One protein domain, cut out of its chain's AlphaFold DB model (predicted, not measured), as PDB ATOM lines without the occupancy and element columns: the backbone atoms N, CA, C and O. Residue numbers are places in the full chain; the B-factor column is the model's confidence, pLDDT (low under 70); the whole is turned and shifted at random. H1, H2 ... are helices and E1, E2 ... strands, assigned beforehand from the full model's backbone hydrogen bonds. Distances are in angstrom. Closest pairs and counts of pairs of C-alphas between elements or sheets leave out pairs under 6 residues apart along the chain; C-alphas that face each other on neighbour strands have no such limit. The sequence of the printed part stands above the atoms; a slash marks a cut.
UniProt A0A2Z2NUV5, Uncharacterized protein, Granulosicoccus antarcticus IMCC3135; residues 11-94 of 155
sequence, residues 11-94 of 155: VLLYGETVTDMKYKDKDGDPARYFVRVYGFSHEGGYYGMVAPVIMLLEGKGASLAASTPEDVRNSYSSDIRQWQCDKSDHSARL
ATOM      1  N   VAL A  11      51.695 -16.207  17.377       86.38
ATOM      2  CA  VAL A  11      51.614 -17.659  17.303       86.38
ATOM      3  C   VAL A  11      51.041 -18.011  15.942       86.38
ATOM      4  O   VAL A  11      49.928 -17.621  15.596       86.38
ATOM      5  N   LEU A  12      51.808 -18.774  15.171       88.38
ATOM      6  CA  LEU A  12      51.360 -19.303  13.891       88.38
ATOM      7  C   LEU A  12      50.799 -20.702  14.108       88.38
ATOM      8  O   LEU A  12      51.529 -21.599  14.522       88.38
ATOM      9  N   LEU A  13      49.521 -20.904  13.820       89.38
ATOM     10  CA  LEU A  13      48.866 -22.207  13.877       89.38
ATOM     11  C   LEU A  13      48.782 -22.803  12.473       89.38
ATOM     12  O   LEU A  13      48.419 -22.112  11.522       89.38
ATOM     13  N   TYR A  14      49.069 -24.095  12.350       89.62
ATOM     14  CA  TYR A  14      49.007 -24.818  11.081       89.62
ATOM     15  C   TYR A  14      47.938 -25.898  11.151       89.62
ATOM     16  O   TYR A  14      47.995 -26.796  11.999       89.62
ATOM     17  N   GLY A  15      46.955 -25.810  10.262       89.38
ATOM     18  CA  GLY A  15      45.779 -26.662  10.338       89.38
ATOM     19  C   GLY A  15      44.958 -26.710   9.063       89.38
ATOM     20  O   GLY A  15      45.266 -26.056   8.070       89.38
ATOM     21  N   GLU A  16      43.884 -27.483   9.121       90.88
ATOM     22  CA  GLU A  16      42.876 -27.579   8.070       90.88
ATOM     23  C   GLU A  16      41.510 -27.198   8.641       90.88
ATOM     24  O   GLU A  16      41.181 -27.530   9.781       90.88
ATOM     25  N   THR A  17      40.701 -26.478   7.867       90.56
ATOM     26  CA  THR A  17      39.339 -26.138   8.296       90.56
ATOM     27  C   THR A  17      38.457 -27.384   8.286       90.56
ATOM     28  O   THR A  17      38.354 -28.069   7.276       90.56
ATOM     29  N   VAL A  18      37.765 -27.647   9.391       90.12
ATOM     30  CA  VAL A  18      36.787 -28.732   9.496       90.12
ATOM     31  C   VAL A  18      35.488 -28.283   8.831       90.12
ATOM     32  O   VAL A  18      34.775 -27.427   9.352       90.12
ATOM     33  N   THR A  19      35.171 -28.848   7.669       88.00
ATOM     34  CA  THR A  19      34.013 -28.449   6.845       88.00
ATOM     35  C   THR A  19      32.669 -28.934   7.391       88.00
ATOM     36  O   THR A  19      31.645 -28.281   7.172       88.00
ATOM     37  N   ASP A  20      32.676 -30.039   8.135       87.25
ATOM     38  CA  ASP A  20      31.470 -30.661   8.694       87.25
ATOM     39  C   ASP A  20      30.968 -29.972   9.975       87.25
ATOM     40  O   ASP A  20      29.848 -30.224  10.423       87.25
ATOM     41  N   MET A  21      31.761 -29.067  10.560       86.50
ATOM     42  CA  MET A  21      31.402 -28.318  11.764       86.50
ATOM     43  C   MET A  21      31.185 -26.844  11.437       86.50
ATOM     44  O   MET A  21      32.027 -26.192  10.825       86.50
ATOM     45  N   LYS A  22      30.054 -26.291  11.882       84.75
ATOM     46  CA  LYS A  22      29.707 -24.883  11.663       84.75
ATOM     47  C   LYS A  22      29.568 -24.162  12.992       84.75
ATOM     48  O   LYS A  22      28.880 -24.640  13.889       84.75
ATOM     49  N   TYR A  23      30.188 -22.993  13.078       85.12
ATOM     50  CA  TYR A  23      29.974 -22.039  14.153       85.12
ATOM     51  C   TYR A  23      29.165 -20.861  13.607       85.12
ATOM     52  O   TYR A  23      29.362 -20.451  12.463       85.12
ATOM     53  N   LYS A  24      28.209 -20.360  14.393       86.19
ATOM     54  CA  LYS A  24      27.426 -19.175  14.037       86.19
ATOM     55  C   LYS A  24      27.825 -18.041  14.969       86.19
ATOM     56  O   LYS A  24      27.387 -18.008  16.118       86.19
ATOM     57  N   ASP A  25      28.639 -17.136  14.449       85.56
ATOM     58  CA  ASP A  25      28.977 -15.888  15.120       85.56
ATOM     59  C   ASP A  25      27.747 -14.984  15.278       85.56
ATOM     60  O   ASP A  25      26.759 -15.098  14.540       85.56
ATOM     61  N   LYS A  26      27.795 -14.093  16.272       86.31
ATOM     62  CA  LYS A  26      26.794 -13.034  16.419       86.31
ATOM     63  C   LYS A  26      27.013 -11.985  15.331       86.31
ATOM     64  O   LYS A  26      28.125 -11.807  14.841       86.31
ATOM     65  N   ASP A  27      25.953 -11.273  14.964       80.69
ATOM     66  CA  ASP A  27      26.059 -10.209  13.965       80.69
ATOM     67  C   ASP A  27      27.054  -9.133  14.432       80.69
ATOM     68  O   ASP A  27      26.877  -8.529  15.490       80.69
ATOM     69  N   GLY A  28      28.099  -8.906  13.632       77.56
ATOM     70  CA  GLY A  28      29.181  -7.960  13.928       77.56
ATOM     71  C   GLY A  28      30.454  -8.585  14.509       77.56
ATOM     72  O   GLY A  28      31.482  -7.913  14.507       77.56
ATOM     73  N   ASP A  29      30.416  -9.852  14.935       81.81
ATOM     74  CA  ASP A  29      31.617 -10.590  15.338       81.81
ATOM     75  C   ASP A  29      32.391 -11.081  14.101       81.81
ATOM     76  O   ASP A  29      31.797 -11.351  13.045       81.81
ATOM     77  N   PRO A  30      33.721 -11.226  14.202       83.19
ATOM     78  CA  PRO A  30      34.501 -11.776  13.112       83.19
ATOM     79  C   PRO A  30      34.187 -13.264  12.912       83.19
ATOM     80  O   PRO A  30      33.970 -14.014  13.863       83.19
ATOM     81  N   ALA A  31      34.167 -13.697  11.650       87.44
ATOM     82  CA  ALA A  31      33.795 -15.064  11.300       87.44
ATOM     83  C   ALA A  31      34.835 -16.070  11.806       87.44
ATOM     84  O   ALA A  31      35.996 -16.028  11.385       87.44
ATOM     85  N   ARG A  32      34.402 -17.016  12.640       89.81
ATOM     86  CA  ARG A  32      35.239 -18.071  13.211       89.81
ATOM     87  C   ARG A  32      34.924 -19.443  12.625       89.81
ATOM     88  O   ARG A  32      33.791 -19.753  12.258       89.81
ATOM     89  N   TYR A  33      35.949 -20.283  12.549       90.31
ATOM     90  CA  TYR A  33      35.897 -21.606  11.936       90.31
ATOM     91  C   TYR A  33      36.555 -22.640  12.840       90.31
ATOM     92  O   TYR A  33      37.549 -22.357  13.510       90.31
ATOM     93  N   PHE A  34      36.009 -23.854  12.843       92.00
ATOM     94  CA  PHE A  34      36.685 -24.983  13.464       92.00
ATOM     95  C   PHE A  34      37.855 -25.408  12.582       92.00
ATOM     96  O   PHE A  34      37.686 -25.687  11.397       92.00
ATOM     97  N   VAL A  35      39.041 -25.455  13.167       91.31
ATOM     98  CA  VAL A  35      40.293 -25.787  12.498       91.31
ATOM     99  C   VAL A  35      40.923 -26.949  13.239       91.31
ATOM    100  O   VAL A  35      41.147 -26.885  14.446       91.31
ATOM    101  N   ARG A  36      41.215 -28.023  12.513       90.75
ATOM    102  CA  ARG A  36      42.027 -29.127  13.003       90.75
ATOM    103  C   ARG A  36      43.490 -28.716  12.893       90.75
ATOM    104  O   ARG A  36      44.040 -28.656  11.798       90.75
ATOM    105  N   VAL A  37      44.096 -28.405  14.027       89.44
ATOM    106  CA  VAL A  37      45.468 -27.914  14.138       89.44
ATOM    107  C   VAL A  37      46.411 -29.079  14.401       89.44
ATOM    108  O   VAL A  37      46.193 -29.878  15.310       89.44
ATOM    109  N   TYR A  38      47.465 -29.163  13.591       86.38
ATOM    110  CA  TYR A  38      48.487 -30.213  13.648       86.38
ATOM    111  C   TYR A  38      49.757 -29.755  14.367       86.38
ATOM    112  O   TYR A  38      50.541 -30.570  14.844       86.38
ATOM    113  N   GLY A  39      49.983 -28.446  14.436       86.81
ATOM    114  CA  GLY A  39      51.166 -27.872  15.053       86.81
ATOM    115  C   GLY A  39      51.106 -26.359  15.079       86.81
ATOM    116  O   GLY A  39      50.233 -25.741  14.465       86.81
ATOM    117  N   PHE A  40      52.054 -25.764  15.787       88.38
ATOM    118  CA  PHE A  40      52.177 -24.319  15.882       88.38
ATOM    119  C   PHE A  40      53.638 -23.885  15.880       88.38
ATOM    120  O   PHE A  40      54.532 -24.664  16.199       88.38
ATOM    121  N   SER A  41      53.884 -22.637  15.505       84.38
ATOM    122  CA  SER A  41      55.187 -21.995  15.598       84.38
ATOM    123  C   SER A  41      55.103 -20.795  16.525       84.38
ATOM    124  O   SER A  41      54.181 -19.987  16.424       84.38
ATOM    125  N   HIS A  42      56.081 -20.681  17.416       84.12
ATOM    126  CA  HIS A  42      56.205 -19.587  18.368       84.12
ATOM    127  C   HIS A  42      57.687 -19.319  18.646       84.12
ATOM    128  O   HIS A  42      58.463 -20.261  18.795       84.12
ATOM    129  N   GLU A  43      58.081 -18.041  18.668       80.12
ATOM    130  CA  GLU A  43      59.475 -17.601  18.882       80.12
ATOM    131  C   GLU A  43      60.497 -18.274  17.936       80.12
ATOM    132  O   GLU A  43      61.638 -18.548  18.301       80.12
ATOM    133  N   GLY A  44      60.085 -18.567  16.697       74.38
ATOM    134  CA  GLY A  44      60.927 -19.225  15.689       74.38
ATOM    135  C   GLY A  44      61.090 -20.741  15.869       74.38
ATOM    136  O   GLY A  44      61.728 -21.381  15.035       74.38
ATOM    137  N   GLY A  45      60.502 -21.327  16.916       79.19
ATOM    138  CA  GLY A  45      60.421 -22.772  17.111       79.19
ATOM    139  C   GLY A  45      59.120 -23.346  16.557       79.19
ATOM    140  O   GLY A  45      58.051 -22.782  16.784       79.19
ATOM    141  N   TYR A  46      59.204 -24.484  15.863       83.06
ATOM    142  CA  TYR A  46      58.041 -25.266  15.443       83.06
ATOM    143  C   TYR A  46      57.769 -26.409  16.421       83.06
ATOM    144  O   TYR A  46      58.672 -27.160  16.787       83.06
ATOM    145  N   TYR A  47      56.504 -26.557  16.796       83.00
ATOM    146  CA  TYR A  47      56.011 -27.573  17.712       83.00
ATOM    147  C   TYR A  47      54.922 -28.386  17.006       83.00
ATOM    148  O   TYR A  47      53.783 -27.934  16.847       83.00
ATOM    149  N   GLY A  48      55.281 -29.594  16.570       81.88
ATOM    150  CA  GLY A  48      54.322 -30.578  16.076       81.88
ATOM    151  C   GLY A  48      53.531 -31.189  17.231       81.88
ATOM    152  O   GLY A  48      54.104 -31.546  18.263       81.88
ATOM    153  N   MET A  49      52.214 -31.310  17.079       80.88
ATOM    154  CA  MET A  49      51.372 -31.986  18.063       80.88
ATOM    155  C   MET A  49      51.367 -33.495  17.804       80.88
ATOM    156  O   MET A  49      51.306 -33.942  16.662       80.88
ATOM    157  N   VAL A  50      51.390 -34.289  18.878       77.50
ATOM    158  CA  VAL A  50      51.317 -35.762  18.796       77.50
ATOM    159  C   VAL A  50      49.959 -36.222  18.256       77.50
ATOM    160  O   VAL A  50      49.878 -37.207  17.529       77.50
ATOM    161  N   ALA A  51      48.899 -35.490  18.595       79.19
ATOM    162  CA  ALA A  51      47.558 -35.679  18.068       79.19
ATOM    163  C   ALA A  51      46.987 -34.317  17.646       79.19
ATOM    164  O   ALA A  51      47.185 -33.334  18.368       79.19
ATOM    165  N   PRO A  52      46.296 -34.237  16.498       82.06
ATOM    166  CA  PRO A  52      45.674 -32.998  16.066       82.06
ATOM    167  C   PRO A  52      44.513 -32.615  16.983       82.06
ATOM    168  O   PRO A  52      43.759 -33.469  17.446       82.06
ATOM    169  N   VAL A  53      44.340 -31.315  17.194       86.00
ATOM    170  CA  VAL A  53      43.317 -30.743  18.080       86.00
ATOM    171  C   VAL A  53      42.387 -29.849  17.280       86.00
ATOM    172  O   VAL A  53      42.823 -29.174  16.352       86.00
ATOM    173  N   ILE A  54      41.104 -29.813  17.636       89.88
ATOM    174  CA  ILE A  54      40.146 -28.899  17.010       89.88
ATOM    175  C   ILE A  54      40.109 -27.593  17.809       89.88
ATOM    176  O   ILE A  54      39.857 -27.596  19.013       89.88
ATOM    177  N   MET A  55      40.347 -26.470  17.136       90.12
ATOM    178  CA  MET A  55      40.279 -25.125  17.713       90.12
ATOM    179  C   MET A  55      39.311 -24.242  16.930       90.12
ATOM    180  O   MET A  55      39.140 -24.421  15.729       90.12
ATOM    181  N   LEU A  56      38.674 -23.290  17.605       90.81
ATOM    182  CA  LEU A  56      37.842 -22.268  16.975       90.81
ATOM    183  C   LEU A  56      38.702 -21.028  16.712       90.81
ATOM    184  O   LEU A  56      39.051 -20.312  17.653       90.81
ATOM    185  N   LEU A  57      39.061 -20.797  15.450       90.81
ATOM    186  CA  LEU A  57      39.962 -19.720  15.032       90.81
ATOM    187  C   LEU A  57      39.242 -18.689  14.169       90.81
ATOM    188  O   LEU A  57      38.314 -19.017  13.430       90.81
ATOM    189  N   GLU A  58      39.690 -17.442  14.245       89.50
ATOM    190  CA  GLU A  58      39.178 -16.356  13.418       89.50
ATOM    191  C   GLU A  58      39.687 -16.462  11.974       89.50
ATOM    192  O   GLU A  58      40.870 -16.674  11.712       89.50
ATOM    193  N   GLY A  59      38.780 -16.301  11.011       86.88
ATOM    194  CA  GLY A  59      39.104 -16.287   9.592       86.88
ATOM    195  C   GLY A  59      39.399 -17.664   8.986       86.88
ATOM    196  O   GLY A  59      39.446 -18.700   9.645       86.88
ATOM    197  N   LYS A  60      39.589 -17.678   7.663       86.19
ATOM    198  CA  LYS A  60      39.744 -18.908   6.861       86.19
ATOM    199  C   LYS A  60      41.189 -19.408   6.742       86.19
ATOM    200  O   LYS A  60      41.436 -20.319   5.952       86.19
ATOM    201  N   GLY A  61      42.130 -18.779   7.441       86.94
ATOM    202  CA  GLY A  61      43.561 -19.035   7.299       86.94
ATOM    203  C   GLY A  61      44.131 -18.543   5.963       86.94
ATOM    204  O   GLY A  61      43.436 -18.463   4.944       86.94
ATOM    205  N   ALA A  62      45.415 -18.205   5.975       87.88
ATOM    206  CA  ALA A  62      46.194 -17.831   4.804       87.88
ATOM    207  C   ALA A  62      46.920 -19.048   4.206       87.88
ATOM    208  O   ALA A  62      47.093 -20.078   4.860       87.88
ATOM    209  N   SER A  63      47.365 -18.926   2.954       85.56
ATOM    210  CA  SER A  63      48.264 -19.911   2.343       85.56
ATOM    211  C   SER A  63      49.598 -19.959   3.088       85.56
ATOM    212  O   SER A  63      50.048 -18.944   3.618       85.56
ATOM    213  N   LEU A  64      50.236 -21.130   3.099       82.88
ATOM    214  CA  LEU A  64      51.528 -21.328   3.755       82.88
ATOM    215  C   LEU A  64      52.588 -20.358   3.220       82.88
ATOM    216  O   LEU A  64      52.752 -20.195   2.008       82.88
ATOM    217  N   ALA A  65      53.328 -19.731   4.130       76.69
ATOM    218  CA  ALA A  65      54.456 -18.886   3.778       76.69
ATOM    219  C   ALA A  65      55.658 -19.718   3.293       76.69
ATOM    220  O   ALA A  65      55.861 -20.875   3.665       76.69
ATOM    221  N   ALA A  66      56.542 -19.097   2.509       70.88
ATOM    222  CA  ALA A  66      57.805 -19.726   2.111       70.88
ATOM    223  C   ALA A  66      58.734 -20.018   3.310       70.88
ATOM    224  O   ALA A  66      59.608 -20.878   3.207       70.88
ATOM    225  N   SER A  67      58.522 -19.335   4.437       70.44
ATOM    226  CA  SER A  67      59.200 -19.550   5.719       70.44
ATOM    227  C   SER A  67      58.587 -20.669   6.565       70.44
ATOM    228  O   SER A  67      59.137 -21.004   7.611       70.44
ATOM    229  N   THR A  68      57.456 -21.250   6.147       73.69
ATOM    230  CA  THR A  68      56.832 -22.363   6.863       73.69
ATOM    231  C   THR A  68      57.779 -23.572   6.880       73.69
ATOM    232  O   THR A  68      58.298 -23.919   5.810       73.69
ATOM    233  N   PRO A  69      57.974 -24.223   8.047       73.00
ATOM    234  CA  PRO A  69      58.810 -25.412   8.185       73.00
ATOM    235  C   PRO A  69      58.469 -26.495   7.162       73.00
ATOM    236  O   PRO A  69      57.301 -26.719   6.836       73.00
ATOM    237  N   GLU A  70      59.496 -27.185   6.674       75.00
ATOM    238  CA  GLU A  70      59.350 -28.199   5.630       75.00
ATOM    239  C   GLU A  70      58.452 -29.361   6.077       75.00
ATOM    240  O   GLU A  70      57.622 -29.816   5.296       75.00
ATOM    241  N   ASP A  71      58.500 -29.740   7.356       72.75
ATOM    242  CA  ASP A  71      57.625 -30.766   7.944       72.75
ATOM    243  C   ASP A  71      56.133 -30.410   7.847       72.75
ATOM    244  O   ASP A  71      55.291 -31.276   7.623       72.75
ATOM    245  N   VAL A  72      55.790 -29.123   7.973       72.56
ATOM    246  CA  VAL A  72      54.413 -28.637   7.793       72.56
ATOM    247  C   VAL A  72      54.050 -28.600   6.315       72.56
ATOM    248  O   VAL A  72      52.934 -28.953   5.947       72.56
ATOM    249  N   ARG A  73      54.984 -28.181   5.456       70.25
ATOM    250  CA  ARG A  73      54.761 -28.114   4.005       70.25
ATOM    251  C   ARG A  73      54.593 -29.500   3.380       70.25
ATOM    252  O   ARG A  73      53.834 -29.643   2.430       70.25
ATOM    253  N   ASN A  74      55.270 -30.497   3.942       72.31
ATOM    254  CA  ASN A  74      55.182 -31.903   3.559       72.31
ATOM    255  C   ASN A  74      54.113 -32.667   4.363       72.31
ATOM    256  O   ASN A  74      54.030 -33.891   4.258       72.31
ATOM    257  N   SER A  75      53.323 -31.969   5.186       65.75
ATOM    258  CA  SER A  75      52.297 -32.580   6.030       65.75
ATOM    259  C   SER A  75      51.145 -33.168   5.203       65.75
ATOM    260  O   SER A  75      50.983 -32.910   4.013       65.75
ATOM    261  N   TYR A  76      50.344 -34.002   5.863       57.81
ATOM    262  CA  TYR A  76      49.458 -35.020   5.293       57.81
ATOM    263  C   TYR A  76      48.337 -34.531   4.350       57.81
ATOM    264  O   TYR A  76      47.685 -35.371   3.734       57.81
ATOM    265  N   SER A  77      48.082 -33.224   4.236       65.44
ATOM    266  CA  SER A  77      46.974 -32.659   3.449       65.44
ATOM    267  C   SER A  77      47.443 -31.468   2.612       65.44
ATOM    268  O   SER A  77      48.177 -30.607   3.097       65.44
ATOM    269  N   SER A  78      46.998 -31.390   1.353       68.81
ATOM    270  CA  SER A  78      47.274 -30.249   0.463       68.81
ATOM    271  C   SER A  78      46.547 -28.968   0.879       68.81
ATOM    272  O   SER A  78      46.880 -27.893   0.382       68.81
ATOM    273  N   ASP A  79      45.573 -29.076   1.785       82.69
ATOM    274  CA  ASP A  79      44.673 -27.985   2.168       82.69
ATOM    275  C   ASP A  79      45.101 -27.275   3.460       82.69
ATOM    276  O   ASP A  79      44.345 -26.482   4.031       82.69
ATOM    277  N   ILE A  80      46.328 -27.528   3.923       87.50
ATOM    278  CA  ILE A  80      46.864 -26.901   5.128       87.50
ATOM    279  C   ILE A  80      47.013 -25.397   4.918       87.50
ATOM    280  O   ILE A  80      47.588 -24.909   3.943       87.50
ATOM    281  N   ARG A  81      46.514 -24.657   5.901       89.19
ATOM    282  CA  ARG A  81      46.578 -23.205   5.979       89.19
ATOM    283  C   ARG A  81      47.257 -22.770   7.267       89.19
ATOM    284  O   ARG A  81      47.369 -23.536   8.226       89.19
ATOM    285  N   GLN A  82      47.707 -21.523   7.262       89.81
ATOM    286  CA  GLN A  82      48.291 -20.868   8.422       89.81
ATOM    287  C   GLN A  82      47.311 -19.851   9.015       89.81
ATOM    288  O   GLN A  82      46.702 -19.065   8.286       89.81
ATOM    289  N   TRP A  83      47.178 -19.848  10.334       90.75
ATOM    290  CA  TRP A  83      46.486 -18.807  11.086       90.75
ATOM    291  C   TRP A  83      47.510 -18.046  11.908       90.75
ATOM    292  O   TRP A  83      48.307 -18.649  12.622       90.75
ATOM    293  N   GLN A  84      47.485 -16.728  11.774       88.88
ATOM    294  CA  GLN A  84      48.276 -15.810  12.574       88.88
ATOM    295  C   GLN A  84      47.395 -15.349  13.727       88.88
ATOM    296  O   GLN A  84      46.366 -14.720  13.492       88.88
ATOM    297  N   CYS A  85      47.779 -15.716  14.943       83.88
ATOM    298  CA  CYS A  85      47.061 -15.356  16.155       83.88
ATOM    299  C   CYS A  85      47.985 -14.554  17.066       83.88
ATOM    300  O   CYS A  85      49.165 -14.889  17.225       83.88
ATOM    301  N   ASP A  86      47.449 -13.512  17.687       83.38
ATOM    302  CA  ASP A  86      48.110 -12.871  18.812       83.38
ATOM    303  C   ASP A  86      47.944 -13.740  20.067       83.38
ATOM    304  O   ASP A  86      46.946 -14.439  20.251       83.38
ATOM    305  N   LYS A  87      48.921 -13.701  20.973       76.81
ATOM    306  CA  LYS A  87      48.846 -14.431  22.247       76.81
ATOM    307  C   LYS A  87      47.670 -13.983  23.130       76.81
ATOM    308  O   LYS A  87      47.260 -14.735  24.012       76.81
ATOM    309  N   SER A  88      47.171 -12.763  22.937       76.19
ATOM    310  CA  SER A  88      45.997 -12.224  23.628       76.19
ATOM    311  C   SER A  88      44.665 -12.582  22.962       76.19
ATOM    312  O   SER A  88      43.618 -12.314  23.555       76.19
ATOM    313  N   ASP A  89      44.679 -13.232  21.792       79.25
ATOM    314  CA  ASP A  89      43.453 -13.628  21.105       79.25
ATOM    315  C   ASP A  89      42.696 -14.704  21.888       79.25
ATOM    316  O   ASP A  89      43.246 -15.695  22.382       79.25
ATOM    317  N   HIS A  90      41.379 -14.529  21.963       73.62
ATOM    318  CA  HIS A  90      40.495 -15.509  22.572       73.62
ATOM    319  C   HIS A  90      40.149 -16.611  21.570       73.62
ATOM    320  O   HIS A  90      39.506 -16.372  20.550       73.62
ATOM    321  N   SER A  91      40.500 -17.850  21.911       80.56
ATOM    322  CA  SER A  91      40.108 -19.042  21.160       80.56
ATOM    323  C   SER A  91      39.498 -20.096  22.088       80.56
ATOM    324  O   SER A  91      39.679 -20.064  23.306       80.56
ATOM    325  N   ALA A  92      38.746 -21.026  21.502       79.69
ATOM    326  CA  ALA A  92      38.241 -22.208  22.182       79.69
ATOM    327  C   ALA A  92      38.951 -23.443  21.628       79.69
ATOM    328  O   ALA A  92      39.089 -23.599  20.413       79.69
ATOM    329  N   ARG A  93      39.362 -24.338  22.524       80.62
ATOM    330  CA  ARG A  93      39.955 -25.631  22.195       80.62
ATOM    331  C   ARG A  93      38.972 -26.730  22.570       80.62
ATOM    332  O   ARG A  93      38.441 -26.723  23.676       80.62
ATOM    333  N   LEU A  94      38.725 -27.651  21.646       80.75
ATOM    334  CA  LEU A  94      37.897 -28.826  21.878       80.75
ATOM    335  C   LEU A  94      38.823 -30.018  22.115       80.75
ATOM    336  O   LEU A  94      39.520 -30.458  21.200       80.75
TER     337      LEU A  94
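AT A GLANCE: This is residues 11 to 94 of the 155 residues of an uncharacterized protein of Granulosicoccus antarcticus IMCC3135 (UniProt A0A2Z2NUV5). One strongly twisted antiparallel sheet of five strands folds over on itself as an incomplete barrel, not closed between its edge strands E4 and E5; the long strands E2 and E3 bend sharply. The loop of residues 18 to 31 reaches out at one end of the longest axis, and the short helix H1 lies at the other. The printed part has 84 residues, with E1, E2, E3, H1, E4 and E5 along it, and the sheet order is E4, E1, E2, E3, E5. The class is mostly strand; the whole is compact, with a radius of gyration of the C-alphas of 12.5 A and spans of 38 by 27 by 23 A.

HOW THE PARTS SIT: E1, residues 11 to 17, and E2, residues 32 to 42, form a hairpin, with N 14 and O 39 2.9 A apart, within hydrogen-bond range. E2 and E3, residues 45 to 58, form another, with N 35 and O 55 at 2.8 A. E1 to E3 make a meander, each strand the antiparallel neighbour of the one before. E2 bends by 93 degrees at residue 38 and E3 by 115 degrees at residue 51. H1, residues 70 to 73, only grazes the sheet, with residues 71 to 73; it is too short for an O i to N i+4 pair. E4, residues 81 to 86, is antiparallel to E1, with N 13 and O 83 at 2.8 A. The closest C-alphas of E3 and E4, those of Leu 57 and Trp 83, are 7.7 A apart. E5, residues 92 to 94, is antiparallel to E3, with N 94 and O 54 at 2.9 A. E4 and E5 are apart.

IN THESE COORDINATES: E1 begins at C-alpha 11 (51.614, -17.659, 17.303) and is 17.4 A long. E2 measures 21.6 A, E3 22.5 A, H1 4.9 A and E4 16.5 A. E5, 6.6 A long, ends at C-alpha 94 (37.897, -28.826, 21.878).

THE WHOLE: The two C-alphas farthest apart, those of Asp 27 and Glu 70, are 38.7 A apart. The printed part has no cut. The links E1 to E2 and E3 to H1 are long. Residues 75 to 78 have pLDDT under 70.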